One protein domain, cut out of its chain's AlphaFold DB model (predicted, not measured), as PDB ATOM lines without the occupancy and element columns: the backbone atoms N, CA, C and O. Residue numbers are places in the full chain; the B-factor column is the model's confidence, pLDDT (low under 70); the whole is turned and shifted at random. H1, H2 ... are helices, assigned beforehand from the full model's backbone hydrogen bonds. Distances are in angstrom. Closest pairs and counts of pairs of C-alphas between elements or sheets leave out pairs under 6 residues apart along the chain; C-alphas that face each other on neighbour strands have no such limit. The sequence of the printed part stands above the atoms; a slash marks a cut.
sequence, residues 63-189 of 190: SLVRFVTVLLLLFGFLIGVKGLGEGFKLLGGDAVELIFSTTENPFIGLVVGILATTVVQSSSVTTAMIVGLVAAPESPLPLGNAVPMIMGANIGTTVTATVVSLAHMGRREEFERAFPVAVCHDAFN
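Overview. This is residues 63 to 189 of the 190 residues of an uncharacterized protein of Acidobacteria bacterium (UniProt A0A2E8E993). A small helical core, H3 crossing H5 and H4 running back along H5, has two extensions: residues 63 to 76 of the long H1 stick out as a free arm, and H6 folds back along the last part of H5, away from H2. H2 links the end of H1 to the start of H3 through a tight link on each side, and it touches no helix but is near H1, H3 and H5. The printed part has 127 residues with six named helices, H1 to H6 in chain order, and no named strand; the class is all helix. It is loose, with a radius of gyration of the C-alphas of 17.5 A, and flat, spanning 50 by 46 by 20 A.

Along the chain. H1, residues 63 to 90, begins at C-alpha 63 (122.773, 128.952, 119.760) and is 40.4 A long. H2 is residues 93 to 103, H3 residues 106 to 120, 21.1 A, and H4 residues 123 to 135. H5, residues 143 to 167, is 35.6 A long with a kink of 35 degrees near residue 156. H6, residues 172 to 187, is 23.0 A long and ends at C-alpha 187 (113.341, 134.641, 147.640).

Arrangement. H1 touches H4 with residues 78 to 85 alone, at a steep tilt of 53 degrees; their closest C-alphas, of Val 81 and Gly 132, are 6.4 A apart. H4 and H5 form a helical hairpin at 18 degrees, closest at the C-alphas of Ser 123 and Ala 153, 5.6 A. H3 touches H5 at a steep tilt of 60 degrees, with the C-alphas of Ile 114 and Gly 156 closest, 4.1 A. H5 and H6 form another helical hairpin, closest at the C-alphas of Ser 165 and Phe 175, 5.8 A. H2 is close to H1 but not clearly touching: the closest C-alphas, of Phe 88 and Val 96, are 6.6 A apart. H1 and H6 are apart. Every O i to N i+4 pair is within hydrogen-bond range in H2, H3 and H4; the counts are 23 of 24 in H1, 17 of 21 in H5 and 9 of 12 in H6.

Size, cuts and confidence. The two C-alphas farthest apart, of Gly 93 and Glu 173, are 51.4 A from each other. The printed part has no cut and no long link. Mean pLDDT of the printed part is 76.5; residues 161 to 189 are among those under 70.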
ATOM      1  N   SER A  63     123.944 129.428 119.022       83.12
ATOM      2  CA  SER A  63     122.773 128.952 119.760       83.12
ATOM      3  C   SER A  63     122.682 127.426 119.734       83.12
ATOM      4  O   SER A  63     122.373 126.817 120.758       83.12
ATOM      5  N   LEU A  64     123.023 126.802 118.602       87.81
ATOM      6  CA  LEU A  64     123.069 125.345 118.471       87.81
ATOM      7  C   LEU A  64     124.214 124.752 119.297       87.81
ATOM      8  O   LEU A  64     123.992 123.796 120.039       87.81
ATOM      9  N   VAL A  65     125.409 125.350 119.241       89.81
ATOM     10  CA  VAL A  65     126.552 124.929 120.065       89.81
ATOM     11  C   VAL A  65     126.208 125.030 121.550       89.81
ATOM     12  O   VAL A  65     126.369 124.048 122.265       89.81
ATOM     13  N   ARG A  66     125.635 126.152 122.009       88.69
ATOM     14  CA  ARG A  66     125.185 126.312 123.405       88.69
ATOM     15  C   ARG A  66     124.149 125.262 123.801       88.69
ATOM     16  O   ARG A  66     124.252 124.707 124.890       88.69
ATOM     17  N   PHE A  67     123.182 124.965 122.932       92.25
ATOM     18  CA  PHE A  67     122.158 123.953 123.204       92.25
ATOM     19  C   PHE A  67     122.774 122.559 123.374       92.25
ATOM     20  O   PHE A  67     122.492 121.869 124.353       92.25
ATOM     21  N   VAL A  68     123.683 122.173 122.473       95.31
ATOM     22  CA  VAL A  68     124.418 120.903 122.560       95.31
ATOM     23  C   VAL A  68     125.310 120.861 123.805       95.31
ATOM     24  O   VAL A  68     125.338 119.846 124.498       95.31
ATOM     25  N   THR A  69     125.994 121.958 124.144       93.31
ATOM     26  CA  THR A  69     126.827 122.052 125.352       93.31
ATOM     27  C   THR A  69     126.005 121.871 126.628       93.31
ATOM     28  O   THR A  69     126.415 121.113 127.504       93.31
ATOM     29  N   VAL A  70     124.834 122.510 126.735       92.81
ATOM     30  CA  VAL A  70     123.937 122.352 127.894       92.81
ATOM     31  C   VAL A  70     123.422 120.917 127.998       92.81
ATOM     32  O   VAL A  70     123.431 120.357 129.091       92.81
ATOM     33  N   LEU A  71     123.031 120.293 126.883       93.62
ATOM     34  CA  LEU A  71     122.602 118.889 126.877       93.62
ATOM     35  C   LEU A  71     123.716 117.939 127.326       93.62
ATOM     36  O   LEU A  71     123.460 117.027 128.110       93.62
ATOM     37  N   LEU A  72     124.952 118.163 126.872       95.06
ATOM     38  CA  LEU A  72     126.107 117.357 127.268       95.06
ATOM     39  C   LEU A  72     126.424 117.524 128.761       95.06
ATOM     40  O   LEU A  72     126.637 116.529 129.454       95.06
ATOM     41  N   LEU A  73     126.401 118.758 129.274       92.12
ATOM     42  CA  LEU A  73     126.575 119.054 130.702       92.12
ATOM     43  C   LEU A  73     125.478 118.410 131.555       92.12
ATOM     44  O   LEU A  73     125.785 117.795 132.573       92.12
ATOM     45  N   LEU A  74     124.217 118.506 131.129       89.75
ATOM     46  CA  LEU A  74     123.087 117.885 131.819       89.75
ATOM     47  C   LEU A  74     123.225 116.360 131.841       89.75
ATOM     48  O   LEU A  74     123.030 115.737 132.880       89.75
ATOM     49  N   PHE A  75     123.598 115.753 130.713       91.44
ATOM     50  CA  PHE A  75     123.825 114.313 130.631       91.44
ATOM     51  C   PHE A  75     124.956 113.864 131.568       91.44
ATOM     52  O   PHE A  75     124.781 112.914 132.330       91.44
ATOM     53  N   GLY A  76     126.081 114.588 131.583       91.94
ATOM     54  CA  GLY A  76     127.183 114.336 132.515       91.94
ATOM     55  C   GLY A  76     126.772 114.496 133.982       91.94
ATOM     56  O   GLY A  76     127.102 113.647 134.809       91.94
ATOM     57  N   PHE A  77     125.989 115.529 134.301       87.50
ATOM     58  CA  PHE A  77     125.433 115.743 135.638       87.50
ATOM     59  C   PHE A  77     124.551 114.568 136.086       87.50
ATOM     60  O   PHE A  77     124.736 114.047 137.185       87.50
ATOM     61  N   LEU A  78     123.642 114.097 135.226       86.88
ATOM     62  CA  LEU A  78     122.767 112.960 135.532       86.88
ATOM     63  C   LEU A  78     123.547 111.652 135.730       86.88
ATOM     64  O   LEU A  78     123.185 110.857 136.600       86.88
ATOM     65  N   ILE A  79     124.625 111.435 134.967       89.31
ATOM     66  CA  ILE A  79     125.543 110.310 135.199       89.31
ATOM     67  C   ILE A  79     126.226 110.449 136.564       89.31
ATOM     68  O   ILE A  79     126.286 109.472 137.307       89.31
ATOM     69  N   GLY A  80     126.683 111.649 136.930       87.75
ATOM     70  CA  GLY A  80     127.274 111.915 138.242       87.75
ATOM     71  C   GLY A  80     126.320 111.602 139.399       87.75
ATOM     72  O   GLY A  80     126.704 110.909 140.339       87.75
ATOM     73  N   VAL A  81     125.055 112.031 139.306       83.81
ATOM     74  CA  VAL A  81     124.028 111.732 140.323       83.81
ATOM     75  C   VAL A  81     123.767 110.229 140.442       83.81
ATOM     76  O   VAL A  81     123.654 109.715 141.554       83.81
ATOM     77  N   LYS A  82     123.737 109.497 139.319       82.62
ATOM     78  CA  LYS A  82     123.670 108.027 139.343       82.62
ATOM     79  C   LYS A  82     124.889 107.406 140.035       82.62
ATOM     80  O   LYS A  82     124.716 106.546 140.895       82.62
ATOM     81  N   GLY A  83     126.092 107.874 139.708       85.38
ATOM     82  CA  GLY A  83     127.342 107.384 140.296       85.38
ATOM     83  C   GLY A  83     127.457 107.644 141.802       85.38
ATOM     84  O   GLY A  83     128.054 106.844 142.512       85.38
ATOM     85  N   LEU A  84     126.839 108.709 142.325       81.50
ATOM     86  CA  LEU A  84     126.764 108.956 143.771       81.50
ATOM     87  C   LEU A  84     125.958 107.878 144.508       81.50
ATOM     88  O   LEU A  84     126.362 107.453 145.588       81.50
ATOM     89  N   GLY A  85     124.863 107.396 143.913       77.56
ATOM     90  CA  GLY A  85     124.098 106.271 144.460       77.56
ATOM     91  C   GLY A  85     124.925 104.984 144.533       77.56
ATOM     92  O   GLY A  85     124.903 104.283 145.544       77.56
ATOM     93  N   GLU A  86     125.722 104.704 143.498       79.00
ATOM     94  CA  GLU A  86     126.652 103.566 143.483       79.00
ATOM     95  C   GLU A  86     127.817 103.749 144.471       79.00
ATOM     96  O   GLU A  86     128.214 102.800 145.147       79.00
ATOM     97  N   GLY A  87     128.326 104.974 144.621       80.12
ATOM     98  CA  GLY A  87     129.369 105.319 145.587       80.12
ATOM     99  C   GLY A  87     128.943 105.078 147.035       80.12
ATOM    100  O   GLY A  87     129.729 104.559 147.825       80.12
ATOM    101  N   PHE A  88     127.683 105.363 147.378       75.00
ATOM    102  CA  PHE A  88     127.141 105.028 148.697       75.00
ATOM    103  C   PHE A  88     127.091 103.517 148.943       75.00
ATOM    104  O   PHE A  88     127.433 103.081 150.037       75.00
ATOM    105  N   LYS A  89     126.782 102.696 147.930       73.31
ATOM    106  CA  LYS A  89     126.886 101.231 148.065       73.31
ATOM    107  C   LYS A  89     128.323 100.772 148.334       73.31
ATOM    108  O   LYS A  89     128.531  99.851 149.121       73.31
ATOM    109  N   LEU A  90     129.308 101.409 147.699       79.00
ATOM    110  CA  LEU A  90     130.730 101.082 147.864       79.00
ATOM    111  C   LEU A  90     131.311 101.533 149.212       79.00
ATOM    112  O   LEU A  90     132.249 100.909 149.701       79.00
ATOM    113  N   LEU A  91     130.754 102.582 149.827       75.31
ATOM    114  CA  LEU A  91     131.152 103.081 151.151       75.31
ATOM    115  C   LEU A  91     130.764 102.140 152.312       75.31
ATOM    116  O   LEU A  91     131.222 102.350 153.434       75.31
ATOM    117  N   GLY A  92     129.993 101.080 152.041       67.94
ATOM    118  CA  GLY A  92     129.565 100.084 153.021       67.94
ATOM    119  C   GLY A  92     128.218 100.430 153.663       67.94
ATOM    120  O   GLY A  92     127.938 101.591 153.963       67.94
ATOM    121  N   GLY A  93     127.380  99.404 153.871       68.75
ATOM    122  CA  GLY A  93     126.031  99.549 154.435       68.75
ATOM    123  C   GLY A  93     126.015 100.277 155.778       68.75
ATOM    124  O   GLY A  93     125.190 101.160 155.969       68.75
ATOM    125  N   ASP A  94     127.000 100.015 156.640       73.25
ATOM    126  CA  ASP A  94     127.080 100.584 157.990       73.25
ATOM    127  C   ASP A  94     127.245 102.115 157.999       73.25
ATOM    128  O   ASP A  94     126.631 102.806 158.810       73.25
ATOM    129  N   ALA A  95     128.054 102.682 157.093       69.94
ATOM    130  CA  ALA A  95     128.247 104.135 157.010       69.94
ATOM    131  C   ALA A  95     126.981 104.836 156.501       69.94
ATOM    132  O   ALA A  95     126.612 105.915 156.964       69.94
ATOM    133  N   VAL A  96     126.304 104.194 155.555       67.44
ATOM    134  CA  VAL A  96     125.060 104.666 154.956       67.44
ATOM    135  C   VAL A  96     123.902 104.577 155.961       67.44
ATOM    136  O   VAL A  96     123.135 105.527 156.108       67.44
ATOM    137  N   GLU A  97     123.831 103.497 156.734       70.31
ATOM    138  CA  GLU A  97     122.843 103.278 157.794       70.31
ATOM    139  C   GLU A  97     123.059 104.216 158.994       70.31
ATOM    140  O   GLU A  97     122.098 104.746 159.560       70.31
ATOM    141  N   LEU A  98     124.318 104.530 159.327       71.38
ATOM    142  CA  LEU A  98     124.645 105.567 160.306       71.38
ATOM    143  C   LEU A  98     124.155 106.942 159.836       71.38
ATOM    144  O   LEU A  98     123.542 107.672 160.615       71.38
ATOM    145  N   ILE A  99     124.364 107.291 158.562       68.19
ATOM    146  CA  ILE A  99     123.856 108.545 157.993       68.19
ATOM    147  C   ILE A  99     122.323 108.556 158.016       68.19
ATOM    148  O   ILE A  99     121.749 109.580 158.379       68.19
ATOM    149  N   PHE A 100     121.638 107.452 157.708       70.06
ATOM    150  CA  PHE A 100     120.170 107.424 157.723       70.06
ATOM    151  C   PHE A 100     119.561 107.490 159.112       70.06
ATOM    152  O   PHE A 100     118.670 108.316 159.299       70.06
ATOM    153  N   SER A 101     120.063 106.722 160.083       70.88
ATOM    154  CA  SER A 101     119.571 106.825 161.467       70.88
ATOM    155  C   SER A 101     119.853 108.205 162.063       70.88
ATOM    156  O   SER A 101     119.039 108.759 162.794       70.88
ATOM    157  N   THR A 102     120.965 108.830 161.670       65.69
ATOM    158  CA  THR A 102     121.306 110.187 162.104       65.69
ATOM    159  C   THR A 102     120.473 111.252 161.365       65.69
ATOM    160  O   THR A 102     120.167 112.300 161.930       65.69
ATOM    161  N   THR A 103     120.018 110.988 160.134       66.25
ATOM    162  CA  THR A 103     119.156 111.901 159.352       66.25
ATOM    163  C   THR A 103     117.664 111.771 159.698       66.25
ATOM    164  O   THR A 103     116.882 112.626 159.294       66.25
ATOM    165  N   GLU A 104     117.248 110.781 160.503       70.88
ATOM    166  CA  GLU A 104     115.887 110.750 161.079       70.88
ATOM    167  C   GLU A 104     115.572 112.026 161.871       70.88
ATOM    168  O   GLU A 104     114.418 112.451 161.955       70.88
ATOM    169  N   ASN A 105     116.601 112.677 162.426       80.00
ATOM    170  CA  ASN A 105     116.445 113.991 163.019       80.00
ATOM    171  C   ASN A 105     116.407 115.074 161.919       80.00
ATOM    172  O   ASN A 105     117.428 115.320 161.262       80.00
ATOM    173  N   PRO A 106     115.286 115.804 161.754       80.25
ATOM    174  CA  PRO A 106     115.150 116.834 160.724       80.25
ATOM    175  C   PRO A 106     116.188 117.957 160.847       80.25
ATOM    176  O   PRO A 106     116.525 118.590 159.847       80.25
ATOM    177  N   PHE A 107     116.746 118.189 162.040       82.25
ATOM    178  CA  PHE A 107     117.834 119.145 162.236       82.25
ATOM    179  C   PHE A 107     119.106 118.745 161.476       82.25
ATOM    180  O   PHE A 107     119.778 119.591 160.890       82.25
ATOM    181  N   ILE A 108     119.425 117.452 161.443       82.69
ATOM    182  CA  ILE A 108     120.629 116.957 160.775       82.69
ATOM    183  C   ILE A 108     120.436 116.969 159.261       82.69
ATOM    184  O   ILE A 108     121.325 117.428 158.546       82.69
ATOM    185  N   GLY A 109     119.250 116.580 158.779       83.25
ATOM    186  CA  GLY A 109     118.886 116.751 157.370       83.25
ATOM    187  C   GLY A 109     119.044 118.204 156.910       83.25
ATOM    188  O   GLY A 109     119.633 118.461 155.863       83.25
ATOM    189  N   LEU A 110     118.626 119.169 157.732       84.38
ATOM    190  CA  LEU A 110     118.817 120.591 157.449       84.38
ATOM    191  C   LEU A 110     120.301 120.977 157.332       84.38
ATOM    192  O   LEU A 110     120.675 121.650 156.372       84.38
ATOM    193  N   VAL A 111     121.161 120.528 158.251       83.75
ATOM    194  CA  VAL A 111     122.608 120.828 158.214       83.75
ATOM    195  C   VAL A 111     123.287 120.208 156.990       83.75
ATOM    196  O   VAL A 111     124.098 120.873 156.344       83.75
ATOM    197  N   VAL A 112     122.934 118.971 156.630       85.19
ATOM    198  CA  VAL A 112     123.438 118.316 155.412       85.19
ATOM    199  C   VAL A 112     123.031 119.106 154.167       85.19
ATOM    200  O   VAL A 112     123.868 119.336 153.296       85.19
ATOM    201  N   GLY A 113     121.785 119.591 154.110       85.44
ATOM    202  CA  GLY A 113     121.298 120.456 153.031       85.44
ATOM    203  C   GLY A 113     122.076 121.769 152.917       85.44
ATOM    204  O   GLY A 113     122.502 122.138 151.823       85.44
ATOM    205  N   ILE A 114     122.336 122.435 154.048       85.06
ATOM    206  CA  ILE A 114     123.151 123.659 154.093       85.06
ATOM    207  C   ILE A 114     124.559 123.382 153.557       85.06
ATOM    208  O   ILE A 114     125.024 124.092 152.666       85.06
ATOM    209  N   LEU A 115     125.231 122.336 154.054       84.69
ATOM    210  CA  LEU A 115     126.584 121.977 153.625       84.69
ATOM    211  C   LEU A 115     126.638 121.639 152.132       84.69
ATOM    212  O   LEU A 115     127.503 122.158 151.423       84.69
ATOM    213  N   ALA A 116     125.692 120.843 151.633       84.75
ATOM    214  CA  ALA A 116     125.610 120.499 150.217       84.75
ATOM    215  C   ALA A 116     125.489 121.757 149.338       84.75
ATOM    216  O   ALA A 116     126.210 121.892 148.347       84.75
ATOM    217  N   THR A 117     124.666 122.728 149.743       86.25
ATOM    218  CA  THR A 117     124.534 123.996 149.016       86.25
ATOM    219  C   THR A 117     125.752 124.895 149.136       86.25
ATOM    220  O   THR A 117     126.085 125.563 148.163       86.25
ATOM    221  N   THR A 118     126.481 124.891 150.255       81.00
ATOM    222  CA  THR A 118     127.742 125.651 150.330       81.00
ATOM    223  C   THR A 118     128.808 125.122 149.372       81.00
ATOM    224  O   THR A 118     129.548 125.915 148.792       81.00
ATOM    225  N   VAL A 119     128.857 123.802 149.155       84.19
ATOM    226  CA  VAL A 119     129.807 123.167 148.229       84.19
ATOM    227  C   VAL A 119     129.425 123.441 146.779       84.19
ATOM    228  O   VAL A 119     130.276 123.789 145.966       84.19
ATOM    229  N   VAL A 120     128.141 123.295 146.452       84.88
ATOM    230  CA  VAL A 120     127.635 123.449 145.079       84.88
ATOM    231  C   VAL A 120     127.401 124.920 144.710       84.88
ATOM    232  O   VAL A 120     127.330 125.252 143.530       84.88
ATOM    233  N   GLN A 121     127.277 125.813 145.697       84.00
ATOM    234  CA  GLN A 121     126.967 127.251 145.602       84.00
ATOM    235  C   GLN A 121     125.633 127.616 144.927       84.00
ATOM    236  O   GLN A 121     125.151 128.734 145.080       84.00
ATOM    237  N   SER A 122     125.017 126.688 144.199       84.00
ATOM    238  CA  SER A 122     123.705 126.837 143.583       84.00
ATOM    239  C   SER A 122     122.682 125.984 144.329       84.00
ATOM    240  O   SER A 122     122.734 124.748 144.306       84.00
ATOM    241  N   SER A 123     121.726 126.642 144.983       85.31
ATOM    242  CA  SER A 123     120.599 125.987 145.661       85.31
ATOM    243  C   SER A 123     119.747 125.165 144.685       85.31
ATOM    244  O   SER A 123     119.363 124.038 144.994       85.31
ATOM    245  N   SER A 124     119.539 125.653 143.458       86.00
ATOM    246  CA  SER A 124     118.780 124.964 142.403       86.00
ATOM    247  C   SER A 124     119.450 123.657 141.957       86.00
ATOM    248  O   SER A 124     118.791 122.633 141.788       86.00
ATOM    249  N   VAL A 125     120.779 123.658 141.806       86.69
ATOM    250  CA  VAL A 125     121.531 122.440 141.459       86.69
ATOM    251  C   VAL A 125     121.560 121.468 142.638       86.69
ATOM    252  O   VAL A 125     121.445 120.259 142.444       86.69
ATOM    253  N   THR A 126     121.649 121.982 143.868       88.12
ATOM    254  CA  THR A 126     121.669 121.148 145.078       88.12
ATOM    255  C   THR A 126     120.335 120.432 145.288       88.12
ATOM    256  O   THR A 126     120.308 119.230 145.537       88.12
ATOM    257  N   THR A 127     119.213 121.139 145.148       88.69
ATOM    258  CA  THR A 127     117.875 120.538 145.261       88.69
ATOM    259  C   THR A 127     117.631 119.507 144.160       88.69
ATOM    260  O   THR A 127     117.165 118.409 144.459       88.69
ATOM    261  N   ALA A 128     118.034 119.785 142.915       88.94
ATOM    262  CA  ALA A 128     117.965 118.817 141.818       88.94
ATOM    263  C   ALA A 128     118.820 117.564 142.076       88.94
ATOM    264  O   ALA A 128     118.392 116.450 141.773       88.94
ATOM    265  N   MET A 129     120.005 117.723 142.673       88.31
ATOM    266  CA  MET A 129     120.864 116.611 143.083       88.31
ATOM    267  C   MET A 129     120.205 115.763 144.181       88.31
ATOM    268  O   MET A 129     120.156 114.542 144.044       88.31
ATOM    269  N   ILE A 130     119.646 116.385 145.227       88.25
ATOM    270  CA  ILE A 130     118.932 115.682 146.310       88.25
ATOM    271  C   ILE A 130     117.726 114.917 145.748       88.25
ATOM    272  O   ILE A 130     117.562 113.732 146.029       88.25
ATOM    273  N   VAL A 131     116.911 115.558 144.905       87.44
ATOM    274  CA  VAL A 131     115.760 114.913 144.250       87.44
ATOM    275  C   VAL A 131     116.215 113.776 143.336       87.44
ATOM    276  O   VAL A 131     115.584 112.725 143.315       87.44
ATOM    277  N   GLY A 132     117.332 113.937 142.624       87.19
ATOM    278  CA  GLY A 132     117.907 112.887 141.788       87.19
ATOM    279  C   GLY A 132     118.392 111.668 142.582       87.19
ATOM    280  O   GLY A 132     118.237 110.545 142.109       87.19
ATOM    281  N   LEU A 133     118.903 111.867 143.802       81.56
ATOM    282  CA  LEU A 133     119.267 110.781 144.722       81.56
ATOM    283  C   LEU A 133     118.039 110.051 145.286       81.56
ATOM    284  O   LEU A 133     118.090 108.839 145.475       81.56
ATOM    285  N   VAL A 134     116.934 110.764 145.519       83.69
ATOM    286  CA  VAL A 134     115.654 110.171 145.953       83.69
ATOM    287  C   VAL A 134     114.966 109.421 144.809       83.69
ATOM    288  O   VAL A 134     114.364 108.375 145.025       83.69
ATOM    289  N   ALA A 135     115.053 109.947 143.585       82.50
ATOM    290  CA  ALA A 135     114.460 109.352 142.389       82.50
ATOM    291  C   ALA A 135     115.285 108.187 141.814       82.50
ATOM    292  O   ALA A 135     114.820 107.490 140.907       82.50
ATOM    293  N   ALA A 136     116.517 107.985 142.290       77.69
ATOM    294  CA  ALA A 136     117.338 106.863 141.872       77.69
ATOM    295  C   ALA A 136     116.687 105.534 142.313       77.69
ATOM    296  O   ALA A 136     116.219 105.428 143.444       77.69
ATOM    297  N   PRO A 137     116.683 104.496 141.454       64.56
ATOM    298  CA  PRO A 137     116.051 103.206 141.755       64.56
ATOM    299  C   PRO A 137     116.707 102.457 142.926       64.56
ATOM    300  O   PRO A 137     116.100 101.570 143.509       64.56
ATOM    301  N   GLU A 138     117.933 102.835 143.279       65.06
ATOM    302  CA  GLU A 138     118.723 102.290 144.384       65.06
ATOM    303  C   GLU A 138     118.672 103.237 145.587       65.06
ATOM    304  O   GLU A 138     119.712 103.568 146.156       65.06
ATOM    305  N   SER A 139     117.478 103.761 145.884       63.31
ATOM    306  CA  SER A 139     117.247 104.914 146.758       63.31
ATOM    307  C   SER A 139     117.967 104.759 148.103       63.31
ATOM    308  O   SER A 139     117.497 104.000 148.958       63.31
ATOM    309  N   PRO A 140     119.068 105.493 148.337       65.00
ATOM    310  CA  PRO A 140     119.703 105.512 149.642       65.00
ATOM    311  C   PRO A 140     118.796 106.295 150.605       65.00
ATOM    312  O   PRO A 140     118.501 105.865 151.709       65.00
ATOM    313  N   LEU A 141     118.267 107.436 150.158       74.12
ATOM    314  CA  LEU A 141     117.591 108.408 151.010       74.12
ATOM    315  C   LEU A 141     116.058 108.305 150.925       74.12
ATOM    316  O   LEU A 141     115.502 108.542 149.848       74.12
ATOM    317  N   PRO A 142     115.344 108.043 152.038       78.19
ATOM    318  CA  PRO A 142     113.886 108.097 152.057       78.19
ATOM    319  C   PRO A 142     113.372 109.538 151.915       78.19
ATOM    320  O   PRO A 142     113.982 110.492 152.405       78.19
ATOM    321  N   LEU A 143     112.196 109.699 151.294       80.12
ATOM    322  CA  LEU A 143     111.592 111.011 151.014       80.12
ATOM    323  C   LEU A 143     111.410 111.873 152.276       80.12
ATOM    324  O   LEU A 143     111.611 113.084 152.221       80.12
ATOM    325  N   GLY A 144     111.088 111.256 153.420       79.38
ATOM    326  CA  GLY A 144     110.930 111.960 154.700       79.38
ATOM    327  C   GLY A 144     112.191 112.706 155.151       79.38
ATOM    328  O   GLY A 144     112.091 113.795 155.710       79.38
ATOM    329  N   ASN A 145     113.369 112.181 154.809       80.81
ATOM    330  CA  ASN A 145     114.663 112.777 155.139       80.81
ATOM    331  C   ASN A 145     115.099 113.815 154.089       80.81
ATOM    332  O   ASN A 145     115.860 114.735 154.390       80.81
ATOM    333  N   ALA A 146     114.589 113.709 152.859       83.75
ATOM    334  CA  ALA A 146     114.876 114.643 151.772       83.75
ATOM    335  C   ALA A 146     114.234 116.023 151.979       83.75
ATOM    336  O   ALA A 146     114.833 117.033 151.617       83.75
ATOM    337  N   VAL A 147     113.050 116.088 152.596       85.62
ATOM    338  CA  VAL A 147     112.340 117.354 152.858       85.62
ATOM    339  C   VAL A 147     113.178 118.342 153.690       85.62
ATOM    340  O   VAL A 147     113.399 119.458 153.214       85.62
ATOM    341  N   PRO A 148     113.697 117.986 154.884       85.44
ATOM    342  CA  PRO A 148     114.542 118.895 155.658       85.44
ATOM    343  C   PRO A 148     115.862 119.241 154.952       85.44
ATOM    344  O   PRO A 148     116.329 120.367 155.098       85.44
ATOM    345  N   MET A 149     116.427 118.345 154.132       86.62
ATOM    346  CA  MET A 149     117.595 118.660 153.293       86.62
ATOM    347  C   MET A 149     117.291 119.710 152.220       86.62
ATOM    348  O   MET A 149     118.084 120.625 152.028       86.62
ATOM    349  N   ILE A 150     116.146 119.615 151.541       87.88
ATOM    350  CA  ILE A 150     115.724 120.601 150.532       87.88
ATOM    351  C   ILE A 150     115.463 121.961 151.192       87.88
ATOM    352  O   ILE A 150     115.902 122.991 150.683       87.88
ATOM    353  N   MET A 151     114.819 121.971 152.363       86.06
ATOM    354  CA  MET A 151     114.636 123.196 153.152       86.06
ATOM    355  C   MET A 151     115.985 123.785 153.590       86.06
ATOM    356  O   MET A 151     116.192 124.993 153.496       86.06
ATOM    357  N   GLY A 152     116.928 122.935 154.005       83.81
ATOM    358  CA  GLY A 152     118.297 123.326 154.332       83.81
ATOM    359  C   GLY A 152     119.066 123.893 153.140       83.81
ATOM    360  O   GLY A 152     119.789 124.868 153.309       83.81
ATOM    361  N   ALA A 153     118.877 123.353 151.935       86.06
ATOM    362  CA  ALA A 153     119.511 123.860 150.720       86.06
ATOM    363  C   ALA A 153     119.077 125.303 150.400       86.06
ATOM    364  O   ALA A 153     119.906 126.152 150.078       86.06
ATOM    365  N   ASN A 154     117.789 125.609 150.574       82.06
ATOM    366  CA  ASN A 154     117.261 126.963 150.385       82.06
ATOM    367  C   ASN A 154     117.704 127.921 151.503       82.06
ATOM    368  O   ASN A 154     118.026 129.073 151.242       82.06
ATOM    369  N   ILE A 155     117.759 127.447 152.751       82.06
ATOM    370  CA  ILE A 155     118.247 128.244 153.889       82.06
ATOM    371  C   ILE A 155     119.770 128.452 153.810       82.06
ATOM    372  O   ILE A 155     120.289 129.460 154.290       82.06
ATOM    373  N   GLY A 156     120.507 127.521 153.206       78.31
ATOM    374  CA  GLY A 156     121.966 127.499 153.187       78.31
ATOM    375  C   GLY A 156     122.599 128.663 152.433       78.31
ATOM    376  O   GLY A 156     123.597 129.214 152.909       78.31
ATOM    377  N   THR A 157     122.013 129.095 151.310       77.75
ATOM    378  CA  THR A 157     122.467 130.302 150.593       77.75
ATOM    379  C   THR A 157     122.303 131.542 151.464       77.75
ATOM    380  O   THR A 157     123.243 132.329 151.606       77.75
ATOM    381  N   THR A 158     121.172 131.646 152.165       75.94
ATOM    382  CA  THR A 158     120.866 132.772 153.048       75.94
ATOM    383  C   THR A 158     121.760 132.776 154.281       75.94
ATOM    384  O   THR A 158     122.321 133.815 154.618       75.94
ATOM    385  N   VAL A 159     121.967 131.636 154.951       71.62
ATOM    386  CA  VAL A 159     122.855 131.532 156.124       71.62
ATOM    387  C   VAL A 159     124.290 131.876 155.742       71.62
ATOM    388  O   VAL A 159     124.945 132.630 156.458       71.62
ATOM    389  N   THR A 160     124.766 131.406 154.587       71.38
ATOM    390  CA  THR A 160     126.115 131.731 154.101       71.38
ATOM    391  C   THR A 160     126.248 133.224 153.810       71.38
ATOM    392  O   THR A 160     127.185 133.863 154.293       71.38
ATOM    393  N   ALA A 161     125.281 133.818 153.104       66.88
ATOM    394  CA  ALA A 161     125.246 135.258 152.851       66.88
ATOM    395  C   ALA A 161     125.165 136.069 154.156       66.88
ATOM    396  O   ALA A 161     125.845 137.085 154.309       66.88
ATOM    397  N   THR A 162     124.400 135.581 155.134       65.31
ATOM    398  CA  THR A 162     124.249 136.194 156.458       65.31
ATOM    399  C   THR A 162     125.569 136.175 157.218       65.31
ATOM    400  O   THR A 162     126.012 137.221 157.675       65.31
ATOM    401  N   VAL A 163     126.254 135.033 157.296       67.44
ATOM    402  CA  VAL A 163     127.566 134.917 157.953       67.44
ATOM    403  C   VAL A 163     128.606 135.816 157.276       67.44
ATOM    404  O   VAL A 163     129.333 136.531 157.962       67.44
ATOM    405  N   VAL A 164     128.639 135.856 155.941       65.19
ATOM    406  CA  VAL A 164     129.543 136.738 155.178       65.19
ATOM    407  C   VAL A 164     129.236 138.218 155.427       65.19
ATOM    408  O   VAL A 164     130.155 139.028 155.575       65.19
ATOM    409  N   SER A 165     127.956 138.584 155.518       61.03
ATOM    410  CA  SER A 165     127.538 139.951 155.834       61.03
ATOM    411  C   SER A 165     127.868 140.331 157.286       61.03
ATOM    412  O   SER A 165     128.390 141.419 157.528       61.03
ATOM    413  N   LEU A 166     127.678 139.419 158.247       60.25
ATOM    414  CA  LEU A 166     128.038 139.617 159.654       60.25
ATOM    415  C   LEU A 166     129.554 139.727 159.844       60.25
ATOM    416  O   LEU A 166     130.010 140.528 160.653       60.25
ATOM    417  N   ALA A 167     130.352 139.013 159.049       64.62
ATOM    418  CA  ALA A 167     131.803 139.196 159.021       64.62
ATOM    419  C   ALA A 167     132.216 140.622 158.591       64.62
ATOM    420  O   ALA A 167     133.301 141.081 158.944       64.62
ATOM    421  N   HIS A 168     131.335 141.357 157.900       56.53
ATOM    422  CA  HIS A 168     131.507 142.767 157.536       56.53
ATOM    423  C   HIS A 168     130.810 143.754 158.505       56.53
ATOM    424  O   HIS A 168     130.771 144.955 158.224       56.53
ATOM    425  N   MET A 169     130.323 143.313 159.682       51.50
ATOM    426  CA  MET A 169     129.618 144.160 160.679       51.50
ATOM    427  C   MET A 169     130.393 145.394 161.172       51.50
ATOM    428  O   MET A 169     129.797 146.273 161.797       51.50
ATOM    429  N   GLY A 170     131.695 145.506 160.890       59.91
ATOM    430  CA  GLY A 170     132.472 146.722 161.146       59.91
ATOM    431  C   GLY A 170     131.979 147.962 160.378       59.91
ATOM    432  O   GLY A 170     132.311 149.078 160.769       59.91
ATOM    433  N   ARG A 171     131.168 147.798 159.318       57.38
ATOM    434  CA  ARG A 171     130.600 148.877 158.480       57.38
ATOM    435  C   ARG A 171     129.078 148.713 158.333       57.38
ATOM    436  O   ARG A 171     128.586 148.160 157.353       57.38
ATOM    437  N   ARG A 172     128.326 149.207 159.324       50.75
ATOM    438  CA  ARG A 172     126.864 149.009 159.473       50.75
ATOM    439  C   ARG A 172     126.013 149.422 158.256       50.75
ATOM    440  O   ARG A 172     125.029 148.749 157.974       50.75
ATOM    441  N   GLU A 173     126.411 150.445 157.496       59.12
ATOM    442  CA  GLU A 173     125.672 150.902 156.298       59.12
ATOM    443  C   GLU A 173     125.707 149.919 155.114       59.12
ATOM    444  O   GLU A 173     124.794 149.919 154.288       59.12
ATOM    445  N   GLU A 174     126.742 149.080 154.998       59.69
ATOM    446  CA  GLU A 174     126.846 148.095 153.909       59.69
ATOM    447  C   GLU A 174     126.093 146.802 154.239       59.69
ATOM    448  O   GLU A 174     125.489 146.199 153.352       59.69
ATOM    449  N   PHE A 175     126.046 146.427 155.521       55.66
ATOM    450  CA  PHE A 175     125.281 145.284 156.022       55.66
ATOM    451  C   PHE A 175     123.770 145.464 155.816       55.66
ATOM    452  O   PHE A 175     123.123 144.594 155.234       55.66
ATOM    453  N   GLU A 176     123.214 146.620 156.205       60.22
ATOM    454  CA  GLU A 176     121.779 146.913 156.048       60.22
ATOM    455  C   GLU A 176     121.327 146.978 154.585       60.22
ATOM    456  O   GLU A 176     120.154 146.758 154.292       60.22
ATOM    457  N   ARG A 177     122.243 147.246 153.647       60.44
ATOM    458  CA  ARG A 177     121.942 147.247 152.207       60.44
ATOM    459  C   ARG A 177     122.120 145.873 151.564       60.44
ATOM    460  O   ARG A 177     121.368 145.540 150.656       60.44
ATOM    461  N   ALA A 178     123.090 145.078 152.015       58.97
ATOM    462  CA  ALA A 178     123.389 143.768 151.438       58.97
ATOM    463  C   ALA A 178     122.444 142.663 151.938       58.97
ATOM    464  O   ALA A 178     122.056 141.796 151.158       58.97
ATOM    465  N   PHE A 179     122.037 142.707 153.209       62.41
ATOM    466  CA  PHE A 179     121.198 141.685 153.836       62.41
ATOM    467  C   PHE A 179     119.797 141.541 153.199       62.41
ATOM    468  O   PHE A 179     119.462 140.444 152.753       62.41
ATOM    469  N   PRO A 180     118.987 142.611 153.046       62.94
ATOM    470  CA  PRO A 180     117.688 142.506 152.381       62.94
ATOM    471  C   PRO A 180     117.813 142.181 150.889       62.94
ATOM    472  O   PRO A 180     116.941 141.519 150.340       62.94
ATOM    473  N   VAL A 181     118.898 142.593 150.224       66.50
ATOM    474  CA  VAL A 181     119.140 142.258 148.812       66.50
ATOM    475  C   VAL A 181     119.474 140.775 148.645       66.50
ATOM    476  O   VAL A 181     118.953 140.156 147.725       66.50
ATOM    477  N   ALA A 182     120.267 140.188 149.545       61.34
ATOM    478  CA  ALA A 182     120.544 138.751 149.553       61.34
ATOM    479  C   ALA A 182     119.274 137.928 149.821       61.34
ATOM    480  O   ALA A 182     119.012 136.957 149.120       61.34
ATOM    481  N   VAL A 183     118.440 138.362 150.771       57.84
ATOM    482  CA  VAL A 183     117.161 137.702 151.079       57.84
ATOM    483  C   VAL A 183     116.174 137.818 149.917       57.84
ATOM    484  O   VAL A 183     115.544 136.831 149.555       57.84
ATOM    485  N   CYS A 184     116.056 138.991 149.285       59.19
ATOM    486  CA  CYS A 184     115.220 139.158 148.094       59.19
ATOM    487  C   CYS A 184     115.743 138.341 146.906       59.19
ATOM    488  O   CYS A 184     114.939 137.804 146.154       59.19
ATOM    489  N   HIS A 185     117.063 138.240 146.734       62.38
ATOM    490  CA  HIS A 185     117.685 137.453 145.670       62.38
ATOM    491  C   HIS A 185     117.442 135.949 145.853       62.38
ATOM    492  O   HIS A 185     117.146 135.263 144.879       62.38
ATOM    493  N   ASP A 186     117.500 135.450 147.086       58.75
ATOM    494  CA  ASP A 186     117.161 134.059 147.402       58.75
ATOM    495  C   ASP A 186     115.646 133.802 147.303       58.75
ATOM    496  O   ASP A 186     115.235 132.765 146.791       58.75
ATOM    497  N   ALA A 187     114.802 134.761 147.707       54.75
ATOM    498  CA  ALA A 187     113.341 134.641 147.640       54.75
ATOM    499  C   ALA A 187     112.776 134.706 146.208       54.75
ATOM    500  O   ALA A 187     111.741 134.106 145.940       54.75
ATOM    501  N   PHE A 188     113.437 135.428 145.295       51.25
ATOM    502  CA  PHE A 188     113.093 135.444 143.865       51.25
ATOM    503  C   PHE A 188     113.715 134.275 143.079       51.25
ATOM    504  O   PHE A 188     113.421 134.129 141.894       51.25
ATOM    505  N   ASN A 189     114.570 133.464 143.713       50.16
ATOM    506  CA  ASN A 189     115.203 132.273 143.144       50.16
ATOM    507  C   ASN A 189     114.613 130.984 143.757       50.16
ATOM    508  O   ASN A 189     115.344 130.062 144.128       50.16
TER     509      ASN A 189